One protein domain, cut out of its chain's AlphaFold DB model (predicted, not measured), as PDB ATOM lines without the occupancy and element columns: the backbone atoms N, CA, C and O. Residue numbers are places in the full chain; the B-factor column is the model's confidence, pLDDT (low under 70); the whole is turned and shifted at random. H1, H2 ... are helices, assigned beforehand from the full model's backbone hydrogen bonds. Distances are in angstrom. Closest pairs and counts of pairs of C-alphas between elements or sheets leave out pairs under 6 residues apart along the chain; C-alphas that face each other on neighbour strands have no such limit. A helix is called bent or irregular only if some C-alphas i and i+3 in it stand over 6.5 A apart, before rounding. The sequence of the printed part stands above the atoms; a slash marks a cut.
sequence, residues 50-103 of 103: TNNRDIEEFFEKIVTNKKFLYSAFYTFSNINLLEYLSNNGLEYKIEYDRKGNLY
ATOM      1  N   THR A  50      42.987  33.166 -13.368       95.75
ATOM      2  CA  THR A  50      43.285  34.541 -13.798       95.75
ATOM      3  C   THR A  50      41.992  35.365 -13.824       95.75
ATOM      4  O   THR A  50      40.916  34.838 -13.554       95.75
ATOM      5  N   ASN A  51      42.083  36.648 -14.168       94.94
ATOM      6  CA  ASN A  51      40.931  37.523 -14.376       94.94
ATOM      7  C   ASN A  51      40.795  37.904 -15.864       94.94
ATOM      8  O   ASN A  51      41.806  38.132 -16.525       94.94
ATOM      9  N   ASN A  52      39.565  37.991 -16.383       94.38
ATOM     10  CA  ASN A  52      39.276  38.282 -17.798       94.38
ATOM     11  C   ASN A  52      39.054  39.780 -18.099       94.38
ATOM     12  O   ASN A  52      38.388  40.134 -19.065       94.38
ATOM     13  N   ARG A  53      39.553  40.671 -17.243       93.00
ATOM     14  CA  ARG A  53      39.584  42.112 -17.519       93.00
ATOM     15  C   ARG A  53      40.521  42.436 -18.675       93.00
ATOM     16  O   ARG A  53      41.536  41.761 -18.864       93.00
ATOM     17  N   ASP A  54      40.223  43.531 -19.363       90.81
ATOM     18  CA  ASP A  54      41.177  44.162 -20.265       90.81
ATOM     19  C   ASP A  54      42.440  44.584 -19.515       90.81
ATOM     20  O   ASP A  54      42.422  44.856 -18.309       90.81
ATOM     21  N   ILE A  55      43.555  44.641 -20.241       88.94
ATOM     22  CA  ILE A  55      44.874  44.821 -19.634       88.94
ATOM     23  C   ILE A  55      44.986  46.127 -18.829       88.94
ATOM     24  O   ILE A  55      45.621  46.151 -17.776       88.94
ATOM     25  N   GLU A  56      44.323  47.194 -19.277       88.56
ATOM     26  CA  GLU A  56      44.292  48.488 -18.590       88.56
ATOM     27  C   GLU A  56      43.608  48.379 -17.220       88.56
ATOM     28  O   GLU A  56      44.195  48.746 -16.200       88.56
ATOM     29  N   GLU A  57      42.416  47.777 -17.163       90.62
ATOM     30  CA  GLU A  57      41.723  47.513 -15.899       90.62
ATOM     31  C   GLU A  57      42.489  46.534 -15.007       90.62
ATOM     32  O   GLU A  57      42.471  46.657 -13.778       90.62
ATOM     33  N   PHE A  58      43.162  45.552 -15.611       91.06
ATOM     34  CA  PHE A  58      43.960  44.568 -14.893       91.06
ATOM     35  C   PHE A  58      45.085  45.254 -14.110       91.06
ATOM     36  O   PHE A  58      45.254  44.989 -12.916       91.06
ATOM     37  N   PHE A  59      45.809  46.188 -14.739       92.25
ATOM     38  CA  PHE A  59      46.856  46.966 -14.073       92.25
ATOM     39  C   PHE A  59      46.328  47.788 -12.895       92.25
ATOM     40  O   PHE A  59      47.023  47.907 -11.884       92.25
ATOM     41  N   GLU A  60      45.104  48.314 -12.978       92.31
ATOM     42  CA  GLU A  60      44.484  49.055 -11.873       92.31
ATOM     43  C   GLU A  60      44.143  48.177 -10.661       92.31
ATOM     44  O   GLU A  60      44.017  48.684  -9.546       92.31
ATOM     45  N   LYS A  61      44.045  46.851 -10.827       92.81
ATOM     46  CA  LYS A  61      43.855  45.907  -9.709       92.81
ATOM     47  C   LYS A  61      45.159  45.468  -9.045       92.81
ATOM     48  O   LYS A  61      45.126  44.784  -8.022       92.81
ATOM     49  N   ILE A  62      46.309  45.880  -9.575       92.75
ATOM     50  CA  ILE A  62      47.613  45.549  -9.005       92.75
ATOM     51  C   ILE A  62      47.992  46.595  -7.965       92.75
ATOM     52  O   ILE A  62      48.412  47.708  -8.276       92.75
ATOM     53  N   VAL A  63      47.886  46.190  -6.702       92.75
ATOM     54  CA  VAL A  63      48.036  47.069  -5.534       92.75
ATOM     55  C   VAL A  63      49.450  47.617  -5.328       92.75
ATOM     56  O   VAL A  63      49.632  48.605  -4.623       92.75
ATOM     57  N   THR A  64      50.481  46.987  -5.898       94.38
ATOM     58  CA  THR A  64      51.876  47.381  -5.657       94.38
ATOM     59  C   THR A  64      52.720  47.200  -6.908       94.38
ATOM     60  O   THR A  64      52.640  46.175  -7.577       94.38
ATOM     61  N   ASN A  65      53.560  48.194  -7.206       92.19
ATOM     62  CA  ASN A  65      54.559  48.152  -8.277       92.19
ATOM     63  C   ASN A  65      54.011  47.760  -9.662       92.19
ATOM     64  O   ASN A  65      54.720  47.138 -10.446       92.19
ATOM     65  N   LYS A  66      52.785  48.177 -10.017       93.62
ATOM     66  CA  LYS A  66      52.167  47.835 -11.314       93.62
ATOM     67  C   LYS A  66      53.050  48.160 -12.528       93.62
ATOM     68  O   LYS A  66      53.118  47.370 -13.463       93.62
ATOM     69  N   LYS A  67      53.831  49.250 -12.461       93.31
ATOM     70  CA  LYS A  67      54.768  49.647 -13.527       93.31
ATOM     71  C   LYS A  67      55.887  48.628 -13.781       93.31
ATOM     72  O   LYS A  67      56.334  48.492 -14.913       93.31
ATOM     73  N   PHE A  68      56.326  47.898 -12.753       95.19
ATOM     74  CA  PHE A  68      57.341  46.848 -12.898       95.19
ATOM     75  C   PHE A  68      56.846  45.705 -13.798       95.19
ATOM     76  O   PHE A  68      57.629  45.085 -14.510       95.19
ATOM     77  N   LEU A  69      55.534  45.453 -13.802       94.44
ATOM     78  CA  LEU A  69      54.929  44.331 -14.509       94.44
ATOM     79  C   LEU A  69      54.569  44.638 -15.968       94.44
ATOM     80  O   LEU A  69      54.120  43.730 -16.661       94.44
ATOM     81  N   TYR A  70      54.798  45.865 -16.459       93.00
ATOM     82  CA  TYR A  70      54.484  46.227 -17.848       93.00
ATOM     83  C   TYR A  70      55.128  45.276 -18.852       93.00
ATOM     84  O   TYR A  70      54.430  44.673 -19.662       93.00
ATOM     85  N   SER A  71      56.445  45.083 -18.763       94.75
ATOM     86  CA  SER A  71      57.153  44.193 -19.688       94.75
ATOM     87  C   SER A  71      56.637  42.753 -19.606       94.75
ATOM     88  O   SER A  71      56.453  42.116 -20.641       94.75
ATOM     89  N   ALA A  72      56.337  42.258 -18.402       94.25
ATOM     90  CA  ALA A  72      55.843  40.899 -18.219       94.25
ATOM     91  C   ALA A  72      54.451  40.708 -18.841       94.25
ATOM     92  O   ALA A  72      54.273  39.791 -19.639       94.25
ATOM     93  N   PHE A  73      53.486  41.585 -18.547       93.06
ATOM     94  CA  PHE A  73      52.118  41.411 -19.043       93.06
ATOM     95  C   PHE A  73      51.939  41.720 -20.526       93.06
ATOM     96  O   PHE A  73      51.100  41.088 -21.158       93.06
ATOM     97  N   TYR A  74      52.729  42.630 -21.103       92.12
ATOM     98  CA  TYR A  74      52.719  42.825 -22.556       92.12
ATOM     99  C   TYR A  74      53.422  41.686 -23.314       92.12
ATOM    100  O   TYR A  74      53.183  41.521 -24.505       92.12
ATOM    101  N   THR A  75      54.255  40.883 -22.641       95.00
ATOM    102  CA  THR A  75      54.861  39.672 -23.227       95.00
ATOM    103  C   THR A  75      53.957  38.446 -23.067       95.00
ATOM    104  O   THR A  75      53.882  37.608 -23.961       95.00
ATOM    105  N   PHE A  76      53.297  38.316 -21.914       95.88
ATOM    106  CA  PHE A  76      52.405  37.207 -21.592       95.88
ATOM    107  C   PHE A  76      51.261  37.707 -20.701       95.88
ATOM    108  O   PHE A  76      51.393  37.826 -19.480       95.88
ATOM    109  N   SER A  77      50.142  38.039 -21.340       95.25
ATOM    110  CA  SER A  77      48.960  38.611 -20.691       95.25
ATOM    111  C   SER A  77      48.065  37.544 -20.046       95.25
ATOM    112  O   SER A  77      48.254  36.336 -20.217       95.25
ATOM    113  N   ASN A  78      47.035  37.992 -19.329       95.00
ATOM    114  CA  ASN A  78      45.947  37.143 -18.845       95.00
ATOM    115  C   ASN A  78      45.225  36.406 -19.985       95.00
ATOM    116  O   ASN A  78      44.884  35.237 -19.816       95.00
ATOM    117  N   ILE A  79      45.052  37.049 -21.143       94.88
ATOM    118  CA  ILE A  79      44.441  36.427 -22.323       94.88
ATOM    119  C   ILE A  79      45.345  35.324 -22.879       94.88
ATOM    120  O   ILE A  79      44.874  34.215 -23.120       94.88
ATOM    121  N   ASN A  80      46.659  35.562 -22.961       96.25
ATOM    122  CA  ASN A  80      47.599  34.530 -23.412       96.25
ATOM    123  C   ASN A  80      47.638  33.324 -22.467       96.25
ATOM    124  O   ASN A  80      47.829  32.195 -22.917       96.25
ATOM    125  N   LEU A  81      47.440  33.537 -21.161       96.69
ATOM    126  CA  LEU A  81      47.300  32.440 -20.205       96.69
ATOM    127  C   LEU A  81      46.031  31.619 -20.467       96.69
ATOM    128  O   LEU A  81      46.109  30.391 -20.469       96.69
ATOM    129  N   LEU A  82      44.887  32.267 -20.703       96.31
ATOM    130  CA  LEU A  82      43.638  31.573 -21.034       96.31
ATOM    131  C   LEU A  82      43.768  30.777 -22.337       96.31
ATOM    132  O   LEU A  82      43.419  29.600 -22.364       96.31
ATOM    133  N   GLU A  83      44.340  31.373 -23.384       96.75
ATOM    134  CA  GLU A  83      44.620  30.696 -24.657       96.75
ATOM    135  C   GLU A  83      45.563  29.505 -24.471       96.75
ATOM    136  O   GLU A  83      45.305  28.419 -24.987       96.75
ATOM    137  N   TYR A  84      46.647  29.680 -23.709       97.19
ATOM    138  CA  TYR A  84      47.586  28.604 -23.409       97.19
ATOM    139  C   TYR A  84      46.882  27.425 -22.730       97.19
ATOM    140  O   TYR A  84      47.089  26.280 -23.129       97.19
ATOM    141  N   LEU A  85      46.039  27.691 -21.731       96.94
ATOM    142  CA  LEU A  85      45.307  26.654 -21.009       96.94
ATOM    143  C   LEU A  85      44.260  25.966 -21.898       96.94
ATOM    144  O   LEU A  85      44.244  24.735 -21.950       96.94
ATOM    145  N   SER A  86      43.470  26.725 -22.666       97.19
ATOM    146  CA  SER A  86      42.513  26.172 -23.636       97.19
ATOM    147  C   SER A  86      43.192  25.293 -24.683       97.19
ATOM    148  O   SER A  86      42.726  24.191 -24.963       97.19
ATOM    149  N   ASN A  87      44.338  25.729 -25.217       97.69
ATOM    150  CA  ASN A  87      45.115  24.962 -26.196       97.69
ATOM    151  C   ASN A  87      45.692  23.660 -25.615       97.69
ATOM    152  O   ASN A  87      46.056  22.763 -26.369       97.69
ATOM    153  N   ASN A  88      45.767  23.542 -24.286       96.81
ATOM    154  CA  ASN A  88      46.138  22.316 -23.575       96.81
ATOM    155  C   ASN A  88      44.912  21.542 -23.043       96.81
ATOM    156  O   ASN A  88      45.064  20.650 -22.212       96.81
ATOM    157  N   GLY A  89      43.707  21.864 -23.524       97.38
ATOM    158  CA  GLY A  89      42.475  21.135 -23.218       97.38
ATOM    159  C   GLY A  89      41.840  21.475 -21.870       97.38
ATOM    160  O   GLY A  89      40.984  20.724 -21.408       97.38
ATOM    161  N   LEU A  90      42.240  22.574 -21.221       96.88
ATOM    162  CA  LEU A  90      41.573  23.035 -20.005       96.88
ATOM    163  C   LEU A  90      40.372  23.916 -20.360       96.88
ATOM    164  O   LEU A  90      40.528  25.040 -20.833       96.88
ATOM    165  N   GLU A  91      39.174  23.431 -20.054       96.38
ATOM    166  CA  GLU A  91      37.967  24.253 -20.063       96.38
ATOM    167  C   GLU A  91      37.931  25.171 -18.834       96.38
ATOM    168  O   GLU A  91      38.258  24.768 -17.714       96.38
ATOM    169  N   TYR A  92      37.506  26.418 -19.033       95.31
ATOM    170  CA  TYR A  92      37.313  27.383 -17.957       95.31
ATOM    171  C   TYR A  92      36.001  28.143 -18.132       95.31
ATOM    172  O   TYR A  92      35.389  28.159 -19.199       95.31
ATOM    173  N   LYS A  93      35.577  28.810 -17.059       94.69
ATOM    174  CA  LYS A  93      34.384  29.653 -17.037       94.69
ATOM    175  C   LYS A  93      34.736  31.040 -16.517       94.69
ATOM    176  O   LYS A  93      35.420  31.166 -15.504       94.69
ATOM    177  N   ILE A  94      34.215  32.065 -17.182       94.44
ATOM    178  CA  ILE A  94      34.228  33.442 -16.684       94.44
ATOM    179  C   ILE A  94      33.013  33.625 -15.769       94.44
ATOM    180  O   ILE A  94      31.884  33.301 -16.150       94.44
ATOM    181  N   GLU A  95      33.239  34.110 -14.549       92.12
ATOM    182  CA  GLU A  95      32.181  34.379 -13.573       92.12
ATOM    183  C   GLU A  95      31.988  35.885 -13.367       92.12
ATOM    184  O   GLU A  95      32.939  36.668 -13.373       92.12
ATOM    185  N   TYR A  96      30.731  36.273 -13.162       91.19
ATOM    186  CA  TYR A  96      30.316  37.647 -12.909       91.19
ATOM    187  C   TYR A  96      29.614  37.718 -11.552       91.19
ATOM    188  O   TYR A  96      28.971  36.758 -11.116       91.19
ATOM    189  N   ASP A  97      29.738  38.856 -10.875       87.50
ATOM    190  CA  ASP A  97      29.002  39.132  -9.651       87.50
ATOM    191  C   ASP A  97      27.496  39.322  -9.928       87.50
ATOM    192  O   ASP A  97      27.030  39.392 -11.067       87.50
ATOM    193  N   ARG A  98      26.699  39.441  -8.858       86.19
ATOM    194  CA  ARG A  98      25.238  39.637  -8.960       86.19
ATOM    195  C   ARG A  98      24.831  40.933  -9.673       86.19
ATOM    196  O   ARG A  98      23.665  41.083 -10.017       86.19
ATOM    197  N   LYS A  99      25.755  41.880  -9.828       86.06
ATOM    198  CA  LYS A  99      25.555  43.171 -10.494       86.06
ATOM    199  C   LYS A  99      26.058  43.149 -11.944       86.06
ATOM    200  O   LYS A  99      25.986  44.176 -12.606       86.06
ATOM    201  N   GLY A 100      26.544  42.004 -12.431       81.75
ATOM    202  CA  GLY A 100      27.072  41.829 -13.782       81.75
ATOM    203  C   GLY A 100      28.531  42.260 -13.955       81.75
ATOM    204  O   GLY A 100      29.020  42.267 -15.080       81.75
ATOM    205  N   ASN A 101      29.248  42.601 -12.881       81.12
ATOM    206  CA  ASN A 101      30.665  42.949 -12.979       81.12
ATOM    207  C   ASN A 101      31.527  41.689 -13.006       81.12
ATOM    208  O   ASN A 101      31.228  40.718 -12.313       81.12
ATOM    209  N   LEU A 102      32.643  41.731 -13.737       79.31
ATOM    210  CA  LEU A 102      33.665  40.687 -13.658       79.31
ATOM    211  C   LEU A 102      34.160  40.543 -12.215       79.31
ATOM    212  O   LEU A 102      34.673  41.506 -11.629       79.31
ATOM    213  N   TYR A 103      33.980  39.338 -11.677       63.50
ATOM    214  CA  TYR A 103      34.399  38.948 -10.334       63.50
ATOM    215  C   TYR A 103      35.920  38.760 -10.256       63.50
ATOM    216  O   TYR A 103      36.526  38.284 -11.246       63.50
TER     217      TYR A 103
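AT A GLANCE: This is residues 50 to 103 of the 103 residues of the protein "Pyridine nucleotide-disulfide oxidoreductase" of Clostridium sartagoforme AAU1 (UniProt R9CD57). A flat, loose, open frame: H2 and H3 follow each other along one side, and a long tail without a named element, residues 88 to 103, turns back from the end of H3 to make another side. The short H1 stands across a gap from H2, the two running opposite ways. Residues 83 to 89, of which 83 to 87 belong to H3, and residues 96 to 101 of the tail stick out. The printed part has 54 residues with three named helices in the order H1, H2, H3 and no named strand; the class is all helix, though under half of the residues, 26, are in named elements. The whole is loose, with a radius of gyration of the C-alphas of 12.6 A, and spans 32 by 31 by 14 A.

IN THESE COORDINATES: H2, residues 66 to 75, measures 14.7 A from its first C-alpha, at (52.167, 47.835, -11.314), to its last. It is irregular: C-alphas 68 and 71 are 7.3 A apart. H3, residues 78 to 87, measures 14.3 A and ends with C-alpha 87 at (45.115, 24.962, -26.196). H1, residues 55 to 60, begins with C-alpha 55 at (44.874, 44.821, -19.634) and measures 8.8 A.

HOW THE PARTS SIT: H2 and H3 meet only through their link. H1 and H2 are close but not clearly touching, their closest C-alphas, of Phe 59 and Lys 66, 6.0 A apart, at a shallow tilt of 18 degrees, opposite ways. H1 and H3 are close but not clearly touching, with the closest C-alphas, of Ile 55 and Asn 78, 7.8 A apart; their tilt is steep, 51 degrees. In H1 and H3 every O i to N i+4 pair is within hydrogen-bond range; in H2, 3 of 6.

THE WHOLE: The C-alphas farthest apart, of Ser 71 and Arg 98, are 34.0 A apart. The printed part has no cut, and both links between helices are tight. The mean pLDDT of the printed part is 92.5; residue 103, the chain's last, is under 70.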